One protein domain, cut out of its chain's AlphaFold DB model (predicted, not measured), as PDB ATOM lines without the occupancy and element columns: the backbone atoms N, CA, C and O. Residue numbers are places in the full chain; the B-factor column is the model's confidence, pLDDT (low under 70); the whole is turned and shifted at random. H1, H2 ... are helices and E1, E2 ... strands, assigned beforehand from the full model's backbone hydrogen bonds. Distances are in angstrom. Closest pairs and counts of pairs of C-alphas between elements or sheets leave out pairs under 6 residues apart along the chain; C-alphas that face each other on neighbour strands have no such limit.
ATOM      1  N   ALA A 191     -12.740 -13.279 -28.332       93.00
ATOM      2  CA  ALA A 191     -12.727 -11.826 -28.236       93.00
ATOM      3  C   ALA A 191     -12.425 -11.172 -29.602       93.00
ATOM      4  O   ALA A 191     -11.860 -11.814 -30.493       93.00
ATOM      5  N   LYS A 192     -12.802  -9.899 -29.793       92.19
ATOM      6  CA  LYS A 192     -12.749  -9.210 -31.099       92.19
ATOM      7  C   LYS A 192     -11.981  -7.882 -31.041       92.19
ATOM      8  O   LYS A 192     -12.385  -6.956 -30.345       92.19
ATOM      9  N   VAL A 193     -10.912  -7.748 -31.828       91.44
ATOM     10  CA  VAL A 193     -10.173  -6.485 -32.016       91.44
ATOM     11  C   VAL A 193     -10.455  -5.915 -33.401       91.44
ATOM     12  O   VAL A 193     -10.176  -6.559 -34.407       91.44
ATOM     13  N   ILE A 194     -10.996  -4.701 -33.464       89.62
ATOM     14  CA  ILE A 194     -11.398  -4.015 -34.695       89.62
ATOM     15  C   ILE A 194     -10.442  -2.848 -34.937       89.62
ATOM     16  O   ILE A 194     -10.360  -1.933 -34.119       89.62
ATOM     17  N   PHE A 195      -9.749  -2.830 -36.074       87.06
ATOM     18  CA  PHE A 195      -8.945  -1.675 -36.484       87.06
ATOM     19  C   PHE A 195      -9.834  -0.724 -37.306       87.06
ATOM     20  O   PHE A 195     -10.047  -0.936 -38.494       87.06
ATOM     21  N   GLY A 196     -10.405   0.308 -36.672       79.31
ATOM     22  CA  GLY A 196     -11.340   1.246 -37.326       79.31
ATOM     23  C   GLY A 196     -10.665   2.209 -38.315       79.31
ATOM     24  O   GLY A 196     -11.269   2.672 -39.291       79.31
ATOM     25  N   GLY A 197      -9.380   2.470 -38.085       83.56
ATOM     26  CA  GLY A 197      -8.522   3.264 -38.946       83.56
ATOM     27  C   GLY A 197      -7.055   3.052 -38.598       83.56
ATOM     28  O   GLY A 197      -6.695   2.938 -37.424       83.56
ATOM     29  N   ILE A 198      -6.210   3.012 -39.627       86.38
ATOM     30  CA  ILE A 198      -4.764   3.150 -39.469       86.38
ATOM     31  C   ILE A 198      -4.339   4.401 -40.238       86.38
ATOM     32  O   ILE A 198      -4.451   4.446 -41.461       86.38
ATOM     33  N   HIS A 199      -3.884   5.409 -39.504       87.69
ATOM     34  CA  HIS A 199      -3.365   6.685 -39.994       87.69
ATOM     35  C   HIS A 199      -1.832   6.608 -40.089       87.69
ATOM     36  O   HIS A 199      -1.210   5.779 -39.418       87.69
ATOM     37  N   HIS A 200      -1.189   7.495 -40.852       86.50
ATOM     38  CA  HIS A 200       0.279   7.603 -40.864       86.50
ATOM     39  C   HIS A 200       0.754   9.054 -40.776       86.50
ATOM     40  O   HIS A 200       0.122   9.966 -41.303       86.50
ATOM     41  N   ILE A 201       1.872   9.264 -40.084       84.06
ATOM     42  CA  ILE A 201       2.608  10.524 -40.019       84.06
ATOM     43  C   ILE A 201       4.047  10.241 -40.451       84.06
ATOM     44  O   ILE A 201       4.759   9.492 -39.776       84.06
ATOM     45  N   ASP A 202       4.462  10.840 -41.566       82.50
ATOM     46  CA  ASP A 202       5.822  10.687 -42.088       82.50
ATOM     47  C   ASP A 202       6.861  11.473 -41.264       82.50
ATOM     48  O   ASP A 202       6.533  12.266 -40.375       82.50
ATOM     49  N   ILE A 203       8.142  11.273 -41.586       79.56
ATOM     50  CA  ILE A 203       9.273  11.945 -40.927       79.56
ATOM     51  C   ILE A 203       9.222  13.487 -41.004       79.56
ATOM     52  O   ILE A 203       9.827  14.166 -40.176       79.56
ATOM     53  N   ASN A 204       8.481  14.051 -41.962       79.69
ATOM     54  CA  ASN A 204       8.292  15.492 -42.147       79.69
ATOM     55  C   ASN A 204       7.033  16.018 -41.429       79.69
ATOM     56  O   ASN A 204       6.722  17.206 -41.518       79.69
ATOM     57  N   GLY A 205       6.282  15.150 -40.742       76.81
ATOM     58  CA  GLY A 205       5.011  15.482 -40.102       76.81
ATOM     59  C   GLY A 205       3.807  15.507 -41.052       76.81
ATOM     60  O   GLY A 205       2.717  15.903 -40.629       76.81
ATOM     61  N   LYS A 206       3.962  15.086 -42.315       84.88
ATOM     62  CA  LYS A 206       2.846  14.967 -43.262       84.88
ATOM     63  C   LYS A 206       1.924  13.841 -42.801       84.88
ATOM     64  O   LYS A 206       2.375  12.723 -42.568       84.88
ATOM     65  N   LYS A 207       0.627  14.138 -42.708       86.00
ATOM     66  CA  LYS A 207      -0.403  13.175 -42.307       86.00
ATOM     67  C   LYS A 207      -1.041  12.507 -43.526       86.00
ATOM     68  O   LYS A 207      -1.405  13.186 -44.485       86.00
ATOM     69  N   GLU A 208      -1.213  11.196 -43.452       84.00
ATOM     70  CA  GLU A 208      -2.086  10.383 -44.299       84.00
ATOM     71  C   GLU A 208      -3.281   9.952 -43.436       84.00
ATOM     72  O   GLU A 208      -3.102   9.309 -42.398       84.00
ATOM     73  N   GLU A 209      -4.495  10.353 -43.829       81.38
ATOM     74  CA  GLU A 209      -5.702  10.137 -43.018       81.38
ATOM     75  C   GLU A 209      -6.098   8.659 -42.932       81.38
ATOM     76  O   GLU A 209      -6.560   8.227 -41.891       81.38
ATOM     77  N   TYR A 210      -5.852   7.856 -43.964       84.62
ATOM     78  CA  TYR A 210      -5.943   6.398 -43.883       84.62
ATOM     79  C   TYR A 210      -4.858   5.802 -44.763       84.62
ATOM     80  O   TYR A 210      -4.707   6.246 -45.902       84.62
ATOM     81  N   ILE A 211      -4.129   4.796 -44.269       84.44
ATOM     82  CA  ILE A 211      -3.158   4.091 -45.104       84.44
ATOM     83  C   ILE A 211      -3.867   3.482 -46.313       84.44
ATOM     84  O   ILE A 211      -4.844   2.742 -46.189       84.44
ATOM     85  N   THR A 212      -3.368   3.836 -47.489       78.69
ATOM     86  CA  THR A 212      -3.893   3.358 -48.775       78.69
ATOM     87  C   THR A 212      -3.262   2.026 -49.198       78.69
ATOM     88  O   THR A 212      -3.884   1.241 -49.913       78.69
ATOM     89  N   ASP A 213      -2.057   1.732 -48.700       82.38
ATOM     90  CA  ASP A 213      -1.356   0.462 -48.898       82.38
ATOM     91  C   ASP A 213      -1.776  -0.609 -47.884       82.38
ATOM     92  O   ASP A 213      -2.063  -0.321 -46.721       82.38
ATOM     93  N   SER A 214      -1.677  -1.880 -48.281       85.69
ATOM     94  CA  SER A 214      -1.880  -3.000 -47.361       85.69
ATOM     95  C   SER A 214      -0.724  -3.160 -46.359       85.69
ATOM     96  O   SER A 214       0.447  -3.169 -46.764       85.69
ATOM     97  N   CYS A 215      -1.037  -3.424 -45.092       90.31
ATOM     98  CA  CYS A 215      -0.085  -3.823 -44.055       90.31
ATOM     99  C   CYS A 215      -0.352  -5.252 -43.549       90.31
ATOM    100  O   CYS A 215      -1.400  -5.833 -43.820       90.31
ATOM    101  N   ASP A 216       0.591  -5.826 -42.805       93.94
ATOM    102  CA  ASP A 216       0.344  -7.028 -42.002       93.94
ATOM    103  C   ASP A 216       0.242  -6.624 -40.521       93.94
ATOM    104  O   ASP A 216       1.101  -5.889 -40.028       93.94
ATOM    105  N   ILE A 217      -0.780  -7.113 -39.812       93.56
ATOM    106  CA  ILE A 217      -0.989  -6.896 -38.370       93.56
ATOM    107  C   ILE A 217      -0.654  -8.192 -37.627       93.56
ATOM    108  O   ILE A 217      -1.084  -9.273 -38.033       93.56
ATOM    109  N   ILE A 218       0.137  -8.093 -36.559       93.81
ATOM    110  CA  ILE A 218       0.691  -9.240 -35.834       93.81
ATOM    111  C   ILE A 218       0.492  -9.047 -34.329       93.81
ATOM    112  O   ILE A 218       0.946  -8.041 -33.788       93.81
ATOM    113  N   PHE A 219      -0.089 -10.036 -33.648       94.44
ATOM    114  CA  PHE A 219      -0.052 -10.163 -32.185       94.44
ATOM    115  C   PHE A 219       0.924 -11.294 -31.829       94.44
ATOM    116  O   PHE A 219       0.528 -12.462 -31.856       94.44
ATOM    117  N   PRO A 220       2.213 -10.996 -31.566       91.94
ATOM    118  CA  PRO A 220       3.251 -12.020 -31.427       91.94
ATOM    119  C   PRO A 220       3.127 -12.843 -30.138       91.94
ATOM    120  O   PRO A 220       3.580 -13.981 -30.122       91.94
ATOM    121  N   GLY A 261       1.649 -16.108 -32.014       90.69
ATOM    122  CA  GLY A 261       1.797 -15.251 -33.190       90.69
ATOM    123  C   GLY A 261       0.602 -15.278 -34.139       90.69
ATOM    124  O   GLY A 261       0.667 -15.874 -35.214       90.69
ATOM    125  N   ILE A 262      -0.471 -14.564 -33.791       94.56
ATOM    126  CA  ILE A 262      -1.584 -14.307 -34.719       94.56
ATOM    127  C   ILE A 262      -1.097 -13.333 -35.800       94.56
ATOM    128  O   ILE A 262      -0.565 -12.271 -35.476       94.56
ATOM    129  N   VAL A 263      -1.299 -13.666 -37.081       93.38
ATOM    130  CA  VAL A 263      -0.887 -12.832 -38.226       93.38
ATOM    131  C   VAL A 263      -2.054 -12.619 -39.188       93.38
ATOM    132  O   VAL A 263      -2.541 -13.561 -39.810       93.38
ATOM    133  N   VAL A 264      -2.440 -11.361 -39.392       92.75
ATOM    134  CA  VAL A 264      -3.417 -10.947 -40.407       92.75
ATOM    135  C   VAL A 264      -2.680 -10.249 -41.542       92.75
ATOM    136  O   VAL A 264      -2.148  -9.156 -41.371       92.75
ATOM    137  N   LYS A 265      -2.623 -10.911 -42.704       91.06
ATOM    138  CA  LYS A 265      -1.869 -10.441 -43.876       91.06
ATOM    139  C   LYS A 265      -2.705  -9.580 -44.810       91.06
ATOM    140  O   LYS A 265      -3.866  -9.897 -45.067       91.06
ATOM    141  N   ASN A 266      -2.061  -8.585 -45.415       87.31
ATOM    142  CA  ASN A 266      -2.661  -7.643 -46.362       87.31
ATOM    143  C   ASN A 266      -3.965  -7.012 -45.823       87.31
ATOM    144  O   ASN A 266      -4.981  -6.958 -46.520       87.31
ATOM    145  N   TRP A 267      -3.941  -6.567 -44.568       90.19
ATOM    146  CA  TRP A 267      -4.963  -5.700 -43.993       90.19
ATOM    147  C   TRP A 267      -4.933  -4.333 -44.687       90.19
ATOM    148  O   TRP A 267      -3.865  -3.797 -44.972       90.19
ATOM    149  N   TYR A 268      -6.106  -3.775 -44.962       84.81
ATOM    150  CA  TYR A 268      -6.324  -2.402 -45.419       84.81
ATOM    151  C   TYR A 268      -7.761  -2.022 -45.054       84.81
ATOM    152  O   TYR A 268      -8.613  -2.912 -44.931       84.81
ATOM    153  N   LYS A 269      -8.057  -0.723 -44.917       83.56
ATOM    154  CA  LYS A 269      -9.431  -0.285 -44.661       83.56
ATOM    155  C   LYS A 269     -10.308  -0.643 -45.866       83.56
ATOM    156  O   LYS A 269     -10.076  -0.191 -46.983       83.56
ATOM    157  N   LYS A 270     -11.307  -1.487 -45.624       75.50
ATOM    158  CA  LYS A 270     -12.305  -1.941 -46.596       75.50
ATOM    159  C   LYS A 270     -13.616  -1.282 -46.237       75.50
ATOM    160  O   LYS A 270     -14.075  -1.463 -45.114       75.50
ATOM    161  N   THR A 271     -14.228  -0.608 -47.197       70.25
ATOM    162  CA  THR A 271     -15.637  -0.232 -47.104       70.25
ATOM    163  C   THR A 271     -16.486  -1.500 -46.996       70.25
ATOM    164  O   THR A 271     -16.199  -2.490 -47.680       70.25
ATOM    165  N   GLY A 272     -17.508  -1.479 -46.141       59.88
ATOM    166  CA  GLY A 272     -18.483  -2.569 -46.038       59.88
ATOM    167  C   GLY A 272     -19.151  -2.904 -47.378       59.88
ATOM    168  O   GLY A 272     -19.255  -2.060 -48.273       59.88
ATOM    169  N   SER A 273     -19.625  -4.143 -47.515       59.84
ATOM    170  CA  SER A 273     -20.522  -4.540 -48.605       59.84
ATOM    171  C   SER A 273     -21.935  -4.730 -48.057       59.84
ATOM    172  O   SER A 273     -22.120  -4.876 -46.853       59.84
ATOM    173  N   ILE A 274     -22.941  -4.792 -48.935       55.12
ATOM    174  CA  ILE A 274     -24.344  -5.045 -48.544       55.12
ATOM    175  C   ILE A 274     -24.497  -6.364 -47.749       55.12
ATOM    176  O   ILE A 274     -25.463  -6.525 -47.014       55.12
ATOM    177  N   GLN A 275     -23.549  -7.298 -47.885       60.75
ATOM    178  CA  GLN A 275     -23.582  -8.624 -47.258       60.75
ATOM    179  C   GLN A 275     -22.699  -8.759 -46.007       60.75
ATOM    180  O   GLN A 275     -22.872  -9.716 -45.265       60.75
ATOM    181  N   ILE A 276     -21.724  -7.868 -45.778       67.81
ATOM    182  CA  ILE A 276     -20.800  -7.971 -44.635       67.81
ATOM    183  C   ILE A 276     -20.484  -6.574 -44.097       67.81
ATOM    184  O   ILE A 276     -19.899  -5.741 -44.801       67.81
ATOM    185  N   ALA A 277     -20.812  -6.355 -42.821       74.88
ATOM    186  CA  ALA A 277     -20.512  -5.126 -42.096       74.88
ATOM    187  C   ALA A 277     -19.002  -4.817 -42.076       74.88
ATOM    188  O   ALA A 277     -18.164  -5.715 -41.942       74.88
ATOM    189  N   GLU A 278     -18.652  -3.530 -42.162       79.25
ATOM    190  CA  GLU A 278     -17.257  -3.061 -42.169       79.25
ATOM    191  C   GLU A 278     -16.477  -3.565 -40.945       79.25
ATOM    192  O   GLU A 278     -15.357  -4.055 -41.080       79.25
ATOM    193  N   ASP A 279     -17.108  -3.560 -39.773       80.81
ATOM    194  CA  ASP A 279     -16.542  -4.050 -38.514       80.81
ATOM    195  C   ASP A 279     -16.099  -5.509 -38.550       80.81
ATOM    196  O   ASP A 279     -15.073  -5.852 -37.966       80.81
ATOM    197  N   ILE A 280     -16.842  -6.373 -39.248       82.56
ATOM    198  CA  ILE A 280     -16.454  -7.772 -39.436       82.56
ATOM    199  C   ILE A 280     -15.224  -7.821 -40.347       82.56
ATOM    200  O   ILE A 280     -14.257  -8.499 -40.015       82.56
ATOM    201  N   LEU A 281     -15.206  -7.056 -41.445       83.62
ATOM    202  CA  LEU A 281     -14.076  -6.999 -42.385       83.62
ATOM    203  C   LEU A 281     -12.783  -6.432 -41.768       83.62
ATOM    204  O   LEU A 281     -11.696  -6.799 -42.230       83.62
ATOM    205  N   GLN A 282     -12.901  -5.563 -40.756       87.56
ATOM    206  CA  GLN A 282     -11.787  -4.976 -39.997       87.56
ATOM    207  C   GLN A 282     -11.384  -5.767 -38.743       87.56
ATOM    208  O   GLN A 282     -10.411  -5.396 -38.077       87.56
ATOM    209  N   ALA A 283     -12.105  -6.838 -38.407       90.19
ATOM    210  CA  ALA A 283     -11.889  -7.589 -37.180       90.19
ATOM    211  C   ALA A 283     -10.749  -8.611 -37.256       90.19
ATOM    212  O   ALA A 283     -10.544  -9.311 -38.256       90.19
ATOM    213  N   ILE A 284     -10.076  -8.741 -36.115       94.31
ATOM    214  CA  ILE A 284      -9.150  -9.799 -35.738       94.31
ATOM    215  C   ILE A 284      -9.737 -10.475 -34.498       94.31
ATOM    216  O   ILE A 284      -9.903  -9.847 -33.454       94.31
ATOM    217  N   TYR A 285     -10.073 -11.752 -34.629       94.88
ATOM    218  CA  TYR A 285     -10.609 -12.579 -33.556       94.88
ATOM    219  C   TYR A 285      -9.445 -13.221 -32.816       94.88
ATOM    220  O   TYR A 285      -8.564 -13.827 -33.434       94.88
ATOM    221  N   VAL A 286      -9.435 -13.044 -31.502       95.62
ATOM    222  CA  VAL A 286      -8.315 -13.347 -30.609       95.62
ATOM    223  C   VAL A 286      -8.817 -14.130 -29.389       95.62
ATOM    224  O   VAL A 286     -10.004 -14.048 -29.053       95.62
ATOM    225  N   PRO A 287      -7.952 -14.897 -28.704       95.12
ATOM    226  CA  PRO A 287      -8.287 -15.433 -27.388       95.12
ATOM    227  C   PRO A 287      -8.590 -14.281 -26.413       95.12
ATOM    228  O   PRO A 287      -8.033 -13.194 -26.578       95.12
ATOM    229  N   PRO A 288      -9.424 -14.489 -25.379       92.75
ATOM    230  CA  PRO A 288      -9.502 -13.573 -24.243       92.75
ATOM    231  C   PRO A 288      -8.115 -13.346 -23.630       92.75
ATOM    232  O   PRO A 288      -7.366 -14.305 -23.440       92.75
ATOM    233  N   PHE A 289      -7.760 -12.095 -23.336       91.94
ATOM    234  CA  PHE A 289      -6.410 -11.747 -22.882       91.94
ATOM    235  C   PHE A 289      -6.380 -10.504 -21.989       91.94
ATOM    236  O   PHE A 289      -7.214  -9.601 -22.103       91.94
ATOM    237  N   ILE A 290      -5.374 -10.452 -21.115       89.69
ATOM    238  CA  ILE A 290      -5.030  -9.275 -20.313       89.69
ATOM    239  C   ILE A 290      -4.158  -8.358 -21.178       89.69
ATOM    240  O   ILE A 290      -3.209  -8.807 -21.809       89.69
ATOM    241  N   PHE A 291      -4.468  -7.066 -21.215       87.06
ATOM    242  CA  PHE A 291      -3.748  -6.070 -22.011       87.06
ATOM    243  C   PHE A 291      -2.277  -5.948 -21.587       87.06
ATOM    244  O   PHE A 291      -1.373  -5.949 -22.420       87.06
ATOM    245  N   TRP A 292      -2.048  -5.911 -20.274       84.81
ATOM    246  CA  TRP A 292      -0.732  -5.806 -19.656       84.81
ATOM    247  C   TRP A 292      -0.597  -6.875 -18.567       84.81
ATOM    248  O   TRP A 292      -1.193  -6.757 -17.497       84.81
ATOM    249  N   ASP A 293       0.139  -7.943 -18.864       78.75
ATOM    250  CA  ASP A 293       0.236  -9.152 -18.034       78.75
ATOM    251  C   ASP A 293       1.357  -9.102 -16.984       78.75
ATOM    252  O   ASP A 293       1.384  -9.937 -16.084       78.75
ATOM    253  N   ASN A 294       2.242  -8.100 -17.044       70.19
ATOM    254  CA  ASN A 294       3.414  -7.966 -16.170       70.19
ATOM    255  C   ASN A 294       4.348  -9.194 -16.210       70.19
ATOM    256  O   ASN A 294       4.914  -9.581 -15.184       70.19
ATOM    257  N   THR A 295       4.549  -9.787 -17.393       67.19
ATOM    258  CA  THR A 295       5.632 -10.761 -17.657       67.19
ATOM    259  C   THR A 295       6.989 -10.324 -17.073       67.19
ATOM    260  O   THR A 295       7.257  -9.131 -16.945       67.19
ATOM    261  N   GLU A 296       7.868 -11.288 -16.747       57.16
ATOM    262  CA  GLU A 296       9.019 -11.201 -15.806       57.16
ATOM    263  C   GLU A 296       9.952  -9.969 -15.871       57.16
ATOM    264  O   GLU A 296      10.693  -9.701 -14.928       57.16
ATOM    265  N   ASN A 297       9.962  -9.223 -16.975       67.38
ATOM    266  CA  ASN A 297      10.820  -8.054 -17.195       67.38
ATOM    267  C   ASN A 297      10.047  -6.733 -17.408       67.38
ATOM    268  O   ASN A 297      10.675  -5.705 -17.665       67.38
ATOM    269  N   ASN A 298       8.711  -6.763 -17.309       75.00
ATOM    270  CA  ASN A 298       7.768  -5.654 -17.492       75.00
ATOM    271  C   ASN A 298       7.996  -4.817 -18.769       75.00
ATOM    272  O   ASN A 298       7.741  -3.610 -18.800       75.00
ATOM    273  N   ARG A 299       8.540  -5.432 -19.827       74.56
ATOM    274  CA  ARG A 299       8.830  -4.716 -21.069       74.56
ATOM    275  C   ARG A 299       7.606  -4.666 -21.986       74.56
ATOM    276  O   ARG A 299       6.907  -5.682 -22.090       74.56
ATOM    277  N   PRO A 300       7.371  -3.549 -22.706       77.38
ATOM    278  CA  PRO A 300       6.230  -3.408 -23.607       77.38
ATOM    279  C   PRO A 300       6.142  -4.500 -24.675       77.38
ATOM    280  O   PRO A 300       5.032  -4.879 -25.030       77.38
ATOM    281  N   GLU A 301       7.272  -5.013 -25.174       81.75
ATOM    282  CA  GLU A 301       7.308  -6.049 -26.213       81.75
ATOM    283  C   GLU A 301       6.894  -7.452 -25.741       81.75
ATOM    284  O   GLU A 301       6.588  -8.302 -26.576       81.75
ATOM    285  N   ASN A 302       6.845  -7.697 -24.426       82.50
ATOM    286  CA  ASN A 302       6.536  -9.012 -23.845       82.50
ATOM    287  C   ASN A 302       5.102  -9.124 -23.301       82.50
ATOM    288  O   ASN A 302       4.715 -10.189 -22.834       82.50
ATOM    289  N   GLN A 303       4.312  -8.050 -23.372       84.50
ATOM    290  CA  GLN A 303       2.922  -8.054 -22.907       84.50
ATOM    291  C   GLN A 303       1.993  -8.681 -23.952       84.50
ATOM    292  O   GLN A 303       2.176  -8.482 -25.154       84.50
ATOM    293  N   SER A 304       0.939  -9.359 -23.514       89.69
ATOM    294  CA  SER A 304      -0.086  -9.952 -24.382       89.69
ATOM    295  C   SER A 304      -0.797  -8.928 -25.285       89.69
ATOM    296  O   SER A 304      -1.129  -9.250 -26.424       89.69
ATOM    297  N   GLY A 305      -0.962  -7.673 -24.839       87.44
ATOM    298  CA  GLY A 305      -1.493  -6.568 -25.651       87.44
ATOM    299  C   GLY A 305      -0.523  -5.945 -26.660       87.44
ATOM    300  O   GLY A 305      -0.920  -5.031 -27.387       87.44
ATOM    301  N   PHE A 306       0.724  -6.413 -26.737       88.31
ATOM    302  CA  PHE A 306       1.692  -5.954 -27.731       88.31
ATOM    303  C   PHE A 306       1.300  -6.390 -29.148       88.31
ATOM    304  O   PHE A 306       0.939  -7.543 -29.388       88.31
ATOM    305  N   PHE A 307       1.432  -5.477 -30.110       90.31
ATOM    306  CA  PHE A 307       1.193  -5.745 -31.523       90.31
ATOM    307  C   PHE A 307       2.214  -5.047 -32.426       90.31
ATOM    308  O   PHE A 307       2.842  -4.046 -32.073       90.31
ATOM    309  N   VAL A 308       2.371  -5.591 -33.631       89.44
ATOM    310  CA  VAL A 308       3.301  -5.107 -34.653       89.44
ATOM    311  C   VAL A 308       2.552  -4.906 -35.964       89.44
ATOM    312  O   VAL A 308       1.835  -5.796 -36.418       89.44
ATOM    313  N   ILE A 309       2.752  -3.751 -36.599       90.00
ATOM    314  CA  ILE A 309       2.204  -3.420 -37.917       90.00
ATOM    315  C   ILE A 309       3.363  -3.313 -38.907       90.00
ATOM    316  O   ILE A 309       4.250  -2.471 -38.758       90.00
ATOM    317  N   LYS A 310       3.359  -4.160 -39.937       91.19
ATOM    318  CA  LYS A 310       4.346  -4.145 -41.026       91.19
ATOM    319  C   LYS A 310       3.729  -3.512 -42.267       91.19
ATOM    320  O   LYS A 310       2.959  -4.159 -42.974       91.19
ATOM    321  N   ARG A 311       4.053  -2.247 -42.543       87.50
ATOM    322  CA  ARG A 311       3.587  -1.529 -43.742       87.50
ATOM    323  C   ARG A 311       4.583  -1.731 -44.883       87.50
ATOM    324  O   ARG A 311       5.774  -1.459 -44.726       87.50
ATOM    325  N   LYS A 312       4.101  -2.158 -46.052       81.25
ATOM    326  CA  LYS A 312       4.889  -2.118 -47.295       81.25
ATOM    327  C   LYS A 312       4.982  -0.666 -47.769       81.25
ATOM    328  O   LYS A 312       3.976   0.031 -47.790       81.25
ATOM    329  N   SER A 313       6.173  -0.215 -48.144       71.81
ATOM    330  CA  SER A 313       6.410   1.109 -48.728       71.81
ATOM    331  C   SER A 313       7.360   1.001 -49.922       71.81
ATOM    332  O   SER A 313       8.034  -0.018 -50.091       71.81
ATOM    333  N   ALA A 314       7.476   2.070 -50.716       68.06
ATOM    334  CA  ALA A 314       8.423   2.141 -51.833       68.06
ATOM    335  C   ALA A 314       9.891   1.883 -51.422       68.06
ATOM    336  O   ALA A 314      10.675   1.395 -52.229       68.06
ATOM    337  N   ASN A 315      10.244   2.150 -50.158       67.50
ATOM    338  CA  ASN A 315      11.595   1.983 -49.613       67.50
ATOM    339  C   ASN A 315      11.773   0.663 -48.829       67.50
ATOM    340  O   ASN A 315      12.727   0.519 -48.068       67.50
ATOM    341  N   GLY A 316      10.849  -0.293 -48.983       76.62
ATOM    342  CA  GLY A 316      10.837  -1.565 -48.255       76.62
ATOM    343  C   GLY A 316       9.767  -1.634 -47.160       76.62
ATOM    344  O   GLY A 316       8.829  -0.834 -47.120       76.62
ATOM    345  N   ILE A 317       9.876  -2.632 -46.281       83.06
ATOM    346  CA  ILE A 317       8.910  -2.867 -45.197       83.06
ATOM    347  C   ILE A 317       9.289  -2.019 -43.981       83.06
ATOM    348  O   ILE A 317      10.334  -2.244 -43.372       83.06
ATOM    349  N   LYS A 318       8.405  -1.099 -43.590       83.69
ATOM    350  CA  LYS A 318       8.476  -0.410 -42.298       83.69
ATOM    351  C   LYS A 318       7.754  -1.215 -41.225       83.69
ATOM    352  O   LYS A 318       6.731  -1.843 -41.503       83.69
ATOM    353  N   THR A 319       8.281  -1.189 -40.006       84.00
ATOM    354  CA  THR A 319       7.743  -1.938 -38.865       84.00
ATOM    355  C   THR A 319       7.457  -0.976 -37.725       84.00
ATOM    356  O   THR A 319       8.377  -0.341 -37.225       84.00
ATOM    357  N   TYR A 320       6.198  -0.909 -37.307       84.44
ATOM    358  CA  TYR A 320       5.736  -0.095 -36.189       84.44
ATOM    359  C   TYR A 320       5.273  -1.014 -35.066       84.44
ATOM    360  O   TYR A 320       4.662  -2.054 -35.326       84.44
ATOM    361  N   THR A 321       5.531  -0.626 -33.826       82.44
ATOM    362  CA  THR A 321       5.106  -1.367 -32.637       82.44
ATOM    363  C   THR A 321       4.074  -0.574 -31.846       82.44
ATOM    364  O   THR A 321       4.077   0.659 -31.847       82.44
ATOM    365  N   GLY A 322       3.160  -1.280 -31.190       82.31
ATOM    366  CA  GLY A 322       2.124  -0.707 -30.340       82.31
ATOM    367  C   GLY A 322       1.762  -1.664 -29.217       82.31
ATOM    368  O   GLY A 322       2.151  -2.831 -29.229       82.31
ATOM    369  N   ASN A 323       1.047  -1.166 -28.216       82.94
ATOM    370  CA  ASN A 323       0.582  -1.983 -27.106       82.94
ATOM    371  C   ASN A 323      -0.783  -1.468 -26.633       82.94
ATOM    372  O   ASN A 323      -0.964  -0.263 -26.452       82.94
ATOM    373  N   ILE A 324      -1.744  -2.377 -26.491       84.81
ATOM    374  CA  ILE A 324      -3.062  -2.118 -25.912       84.81
ATOM    375  C   ILE A 324      -2.872  -2.006 -24.392       84.81
ATOM    376  O   ILE A 324      -2.382  -2.941 -23.773       84.81
ATOM    377  N   ASN A 325      -3.235  -0.879 -23.775       73.38
ATOM    378  CA  ASN A 325      -2.997  -0.614 -22.347       73.38
ATOM    379  C   ASN A 325      -4.262  -0.140 -21.599       73.38
ATOM    380  O   ASN A 325      -5.305   0.074 -22.197       73.38
ATOM    381  N   ASN A 326      -4.209  -0.040 -20.266       64.88
ATOM    382  CA  ASN A 326      -5.384   0.226 -19.418       64.88
ATOM    383  C   ASN A 326      -6.204   1.458 -19.870       64.88
ATOM    384  O   ASN A 326      -5.681   2.572 -19.906       64.88
ATOM    385  N   ASN A 327      -7.498   1.255 -20.134       55.69
ATOM    386  CA  ASN A 327      -8.461   2.300 -20.489       55.69
ATOM    387  C   ASN A 327      -9.677   2.221 -19.551       55.69
ATOM    388  O   ASN A 327     -10.342   1.188 -19.490       55.69
ATOM    389  N   ASN A 328      -9.982   3.298 -18.816       57.47
ATOM    390  CA  ASN A 328     -11.120   3.385 -17.885       57.47
ATOM    391  C   ASN A 328     -11.245   2.179 -16.924       57.47
ATOM    392  O   ASN A 328     -12.333   1.650 -16.706       57.47
ATOM    393  N   ASN A 329     -10.118   1.738 -16.350       65.88
ATOM    394  CA  ASN A 329      -9.981   0.564 -15.474       65.88
ATOM    395  C   ASN A 329     -10.218  -0.808 -16.145       65.88
ATOM    396  O   ASN A 329     -10.123  -1.829 -15.462       65.88
ATOM    397  N   ARG A 330     -10.463  -0.883 -17.462       72.69
ATOM    398  CA  ARG A 330     -10.399  -2.153 -18.202       72.69
ATOM    399  C   ARG A 330      -8.944  -2.509 -18.493       72.69
ATOM    400  O   ARG A 330      -8.244  -1.806 -19.219       72.69
ATOM    401  N   ILE A 331      -8.531  -3.651 -17.950       83.25
ATOM    402  CA  ILE A 331      -7.189  -4.236 -18.100       83.25
ATOM    403  C   ILE A 331      -7.173  -5.506 -18.962       83.25
ATOM    404  O   ILE A 331      -6.108  -6.074 -19.172       83.25
ATOM    405  N   GLN A 332      -8.331  -5.966 -19.439       87.69
ATOM    406  CA  GLN A 332      -8.485  -7.201 -20.208       87.69
ATOM    407  C   GLN A 332      -9.698  -7.142 -21.142       87.69
ATOM    408  O   GLN A 332     -10.568  -6.275 -20.992       87.69
ATOM    409  N   LEU A 333      -9.745  -8.091 -22.075       87.69
ATOM    410  CA  LEU A 333     -10.839  -8.313 -23.014       87.69
ATOM    411  C   LEU A 333     -11.338  -9.756 -22.884       87.69
ATOM    412  O   LEU A 333     -10.564 -10.699 -23.060       87.69
ATOM    413  N   PHE A 334     -12.623  -9.925 -22.576       89.81
ATOM    414  CA  PHE A 334     -13.242 -11.237 -22.393       89.81
ATOM    415  C   PHE A 334     -13.819 -11.820 -23.693       89.81
ATOM    416  O   PHE A 334     -13.991 -11.131 -24.700       89.81
ATOM    417  N   ALA A 335     -14.162 -13.112 -23.666       89.94
ATOM    418  CA  ALA A 335     -14.897 -13.759 -24.751       89.94
ATOM    419  C   ALA A 335     -16.261 -13.078 -24.964       89.94
ATOM    420  O   ALA A 335     -16.993 -12.832 -24.006       89.94
ATOM    421  N   GLY A 336     -16.581 -12.761 -26.215       83.69
ATOM    422  CA  GLY A 336     -17.763 -11.998 -26.612       83.69
ATOM    423  C   GLY A 336     -17.677 -10.488 -26.421       83.69
ATOM    424  O   GLY A 336     -18.624  -9.786 -26.762       83.69
ATOM    425  N   GLU A 337     -16.541  -9.963 -25.966       85.19
ATOM    426  CA  GLU A 337     -16.292  -8.524 -25.969       85.19
ATOM    427  C   GLU A 337     -15.539  -8.073 -27.223       85.19
ATOM    428  O   GLU A 337     -14.773  -8.827 -27.835       85.19
ATOM    429  N   SER A 338     -15.728  -6.800 -27.573       85.62
ATOM    430  CA  SER A 338     -15.007  -6.141 -28.656       85.62
ATOM    431  C   SER A 338     -14.298  -4.861 -28.218       85.62
ATOM    432  O   SER A 338     -14.708  -4.167 -27.289       85.62
ATOM    433  N   ILE A 339     -13.245  -4.524 -28.952       83.69
ATOM    434  CA  ILE A 339     -12.447  -3.305 -28.819       83.69
ATOM    435  C   ILE A 339     -12.247  -2.712 -30.211       83.69
ATOM    436  O   ILE A 339     -11.751  -3.403 -31.101       83.69
ATOM    437  N   ARG A 340     -12.569  -1.426 -30.393       85.81
ATOM    438  CA  ARG A 340     -12.180  -0.671 -31.594       85.81
ATOM    439  C   ARG A 340     -10.943   0.176 -31.311       85.81
ATOM    440  O   ARG A 340     -10.947   0.956 -30.362       85.81
ATOM    441  N   LEU A 341      -9.931   0.049 -32.165       83.62
ATOM    442  CA  LEU A 341      -8.684   0.813 -32.157       83.62
ATOM    443  C   LEU A 341      -8.607   1.740 -33.377       83.62
ATOM    444  O   LEU A 341      -8.732   1.274 -34.513       83.62
ATOM    445  N   ASN A 342      -8.307   3.020 -33.147       82.69
ATOM    446  CA  ASN A 342      -7.777   3.926 -34.165       82.69
ATOM    447  C   ASN A 342      -6.271   4.097 -33.907       82.69
ATOM    448  O   ASN A 342      -5.868   4.513 -32.819       82.69
ATOM    449  N   VAL A 343      -5.431   3.735 -34.880       83.38
ATOM    450  CA  VAL A 343      -3.970   3.655 -34.709       83.38
ATOM    451  C   VAL A 343      -3.270   4.634 -35.639       83.38
ATOM    452  O   VAL A 343      -3.469   4.604 -36.845       83.38
ATOM    453  N   THR A 344      -2.390   5.471 -35.102       82.69
ATOM    454  CA  THR A 344      -1.509   6.335 -35.890       82.69
ATOM    455  C   THR A 344      -0.097   5.768 -35.906       82.69
ATOM    456  O   THR A 344       0.573   5.717 -34.875       82.69
ATOM    457  N   LEU A 345       0.369   5.370 -37.086       84.94
ATOM    458  CA  LEU A 345       1.762   5.025 -37.355       84.94
ATOM    459  C   LEU A 345       2.580   6.317 -37.451       84.94
ATOM    460  O   LEU A 345       2.169   7.247 -38.142       84.94
ATOM    461  N   LYS A 346       3.735   6.393 -36.793       80.06
ATOM    462  CA  LYS A 346       4.602   7.572 -36.811       80.06
ATOM    463  C   LYS A 346       6.041   7.172 -37.106       80.06
ATOM    464  O   LYS A 346       6.631   6.372 -36.380       80.06
ATOM    465  N   ASP A 347       6.596   7.776 -38.148       76.88
ATOM    466  CA  ASP A 347       8.003   7.624 -38.503       76.88
ATOM    467  C   ASP A 347       8.925   8.219 -37.424       76.88
ATOM    468  O   ASP A 347       8.673   9.306 -36.887       76.88
ATOM    469  N   GLY A 348      10.019   7.518 -37.129       61.03
ATOM    470  CA  GLY A 348      11.095   8.013 -36.276       61.03
ATOM    471  C   GLY A 348      11.983   9.056 -36.976       61.03
ATOM    472  O   GLY A 348      12.065   9.093 -38.208       61.03
ATOM    473  N   PRO A 349      12.690   9.923 -36.223       52.97
ATOM    474  CA  PRO A 349      13.711  10.799 -36.790       52.97
ATOM    475  C   PRO A 349      14.898   9.980 -37.319       52.97
ATOM    476  O   PRO A 349      15.326   9.012 -36.692       52.97
ATOM    477  N   ALA A 350      15.499  10.425 -38.429       48.53
ATOM    478  CA  ALA A 350      16.594   9.724 -39.120       48.53
ATOM    479  C   ALA A 350      17.838   9.455 -38.245       48.53
ATOM    480  O   ALA A 350      18.658   8.599 -38.571       48.53
ATOM    481  N   THR A 351      17.972  10.167 -37.125       36.12
ATOM    482  CA  THR A 351      18.981   9.936 -36.088       36.12
ATOM    483  C   THR A 351      18.313   9.702 -34.733       36.12
ATOM    484  O   THR A 351      17.928  10.656 -34.059       36.12
ATOM    485  N   GLY A 352      18.246   8.439 -34.299       36.12
ATOM    486  CA  GLY A 352      18.084   8.096 -32.880       36.12
ATOM    487  C   GLY A 352      16.662   7.903 -32.340       36.12
ATOM    488  O   GLY A 352      16.488   7.981 -31.127       36.12
ATOM    489  N   GLY A 353      15.657   7.621 -33.174       35.97
ATOM    490  CA  GLY A 353      14.337   7.178 -32.703       35.97
ATOM    491  C   GLY A 353      13.725   6.126 -33.627       35.97
ATOM    492  O   GLY A 353      13.851   6.236 -34.842       35.97
ATOM    493  N   GLY A 354      13.097   5.097 -33.055       36.78
ATOM    494  CA  GLY A 354      12.418   4.048 -33.822       36.78
ATOM    495  C   GLY A 354      11.045   4.480 -34.345       36.78
ATOM    496  O   GLY A 354      10.413   5.372 -33.777       36.78
ATOM    497  N   ASP A 355      10.581   3.810 -35.401       45.50
ATOM    498  CA  ASP A 355       9.204   3.911 -35.898       45.50
ATOM    499  C   ASP A 355       8.234   3.361 -34.830       45.50
ATOM    500  O   ASP A 355       8.391   2.238 -34.345       45.50
ATOM    501  N   GLY A 356       7.228   4.149 -34.446       43.00
ATOM    502  CA  GLY A 356       6.298   3.815 -33.361       43.00
ATOM    503  C   GLY A 356       4.841   3.958 -33.780       43.00
ATOM    504  O   GLY A 356       4.530   4.672 -34.732       43.00
ATOM    505  N   SER A 357       3.925   3.301 -33.072       47.91
ATOM    506  CA  SER A 357       2.488   3.555 -33.220       47.91
ATOM    507  C   SER A 357       1.887   4.133 -31.940       47.91
ATOM    508  O   SER A 357       2.313   3.819 -30.830       47.91
ATOM    509  N   ILE A 358       0.904   5.014 -32.110       44.78
ATOM    510  CA  ILE A 358       0.135   5.636 -31.035       44.78
ATOM    511  C   ILE A 358      -1.328   5.269 -31.273       44.78
ATOM    512  O   ILE A 358      -1.859   5.533 -32.351       44.78
ATOM    513  N   ILE A 359      -1.983   4.673 -30.279       50.12
ATOM    514  CA  ILE A 359      -3.442   4.514 -30.289       50.12
ATOM    515  C   ILE A 359      -4.026   5.902 -30.018       50.12
ATOM    516  O   ILE A 359      -3.760   6.485 -28.969       50.12
ATOM    517  N   THR A 360      -4.751   6.465 -30.982       29.66
ATOM    518  CA  THR A 360      -5.287   7.830 -30.880       29.66
ATOM    519  C   THR A 360      -6.668   7.868 -30.250       29.66
ATOM    520  O   THR A 360      -6.962   8.805 -29.517       29.66
ATOM    521  N   GLU A 361      -7.491   6.845 -30.488       42.16
ATOM    522  CA  GLU A 361      -8.815   6.692 -29.883       42.16
ATOM    523  C   GLU A 361      -9.151   5.206 -29.704       42.16
ATOM    524  O   GLU A 361      -8.735   4.360 -30.502       42.16
ATOM    525  N   TRP A 362      -9.928   4.895 -28.664       40.81
ATOM    526  CA  TRP A 362     -10.396   3.544 -28.365       40.81
ATOM    527  C   TRP A 362     -11.798   3.588 -27.743       40.81
ATOM    528  O   TRP A 362     -12.001   4.218 -26.705       40.81
TER     529      TRP A 362
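Overview. This is residues 191 to 220 and 261 to 362 of the 470 residues of an uncharacterized protein of Bacteroides cellulosilyticus DSM 14838 (UniProt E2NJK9). Two strongly twisted sheets of four strands, E4 E1 E7 E8 and E3 E2 E5 E6, curve towards each other and make the walls of a loosely closed barrel, with E6 beside the start of E8 along one seam and E3 less closely beside E4 along the other. The short helix H1 lies outside the barrel, over the wall that holds E1, and long links loop away from the walls. The printed part has 132 residues, with the order E1 E2 E3 H1 E4 E5 E6 E7 E8; the class is mostly strand, though under half of the residues are in named elements. The first sheet is mixed, the second antiparallel. The whole is compact, with a radius of gyration of the C-alphas of 15.0 A and spans of 47 by 40 by 26 A.

Arrangement. E1, residues 191 to 201, is the parallel neighbour of E7, residues 338 to 346, at 21 degrees, with N 194 and O 339 2.8 A apart. E4, residues 283 to 286, is antiparallel to E1, with N 193 and O 284 at 2.8 A. E8, residues 356 to 362, forms a hairpin with E7, with N 344 and O 358 at 2.8 A. In the second sheet E2, residues 215 to 220, is antiparallel to E3, residues 261 to 267, with N 217 and O 264 at 2.9 A. E2 is also antiparallel to E5, residues 306 to 313, with N 308 and O 218 at 2.8 A. E5 and E6, residues 316 to 323, form a hairpin, with N 309 and O 320 at 2.9 A. Between the sheets, the closest C-alphas of E6 and E8 are those of Tyr 320 and Gly 356, 4.9 A apart; those of E3 and E4 are Val 264 and Ile 284, 7.5 A apart. H1, residues 278 to 281, is on the first sheet at a height of 7.8 A, only just over E1, with 3 C-alphas falling on it. H1 is too short for an O i to N i+4 pair; its one O i to N i+3 pair is within hydrogen-bond range.

Along the chain. E1 begins at C-alpha 191 (-12.727, -11.826, -28.236) and is 29.6 A long. E7 measures 25.3 A, E6 23.5 A and E5 22.6 A. E8 ends at C-alpha 362 (-10.396, 3.544, -28.365).

Size, cuts and confidence. The farthest C-alphas, those of Gln 275 and Thr 351, are 47.8 A apart. Residues 221 to 260 are not printed; C-alphas 220 and 261 are 4.0 A apart across the cut. The long links are E1 to E2, E4 to E5 and E6 to E7. Mean pLDDT of the printed part is 78.0; 29 residues are under 70, among them 348 to 362.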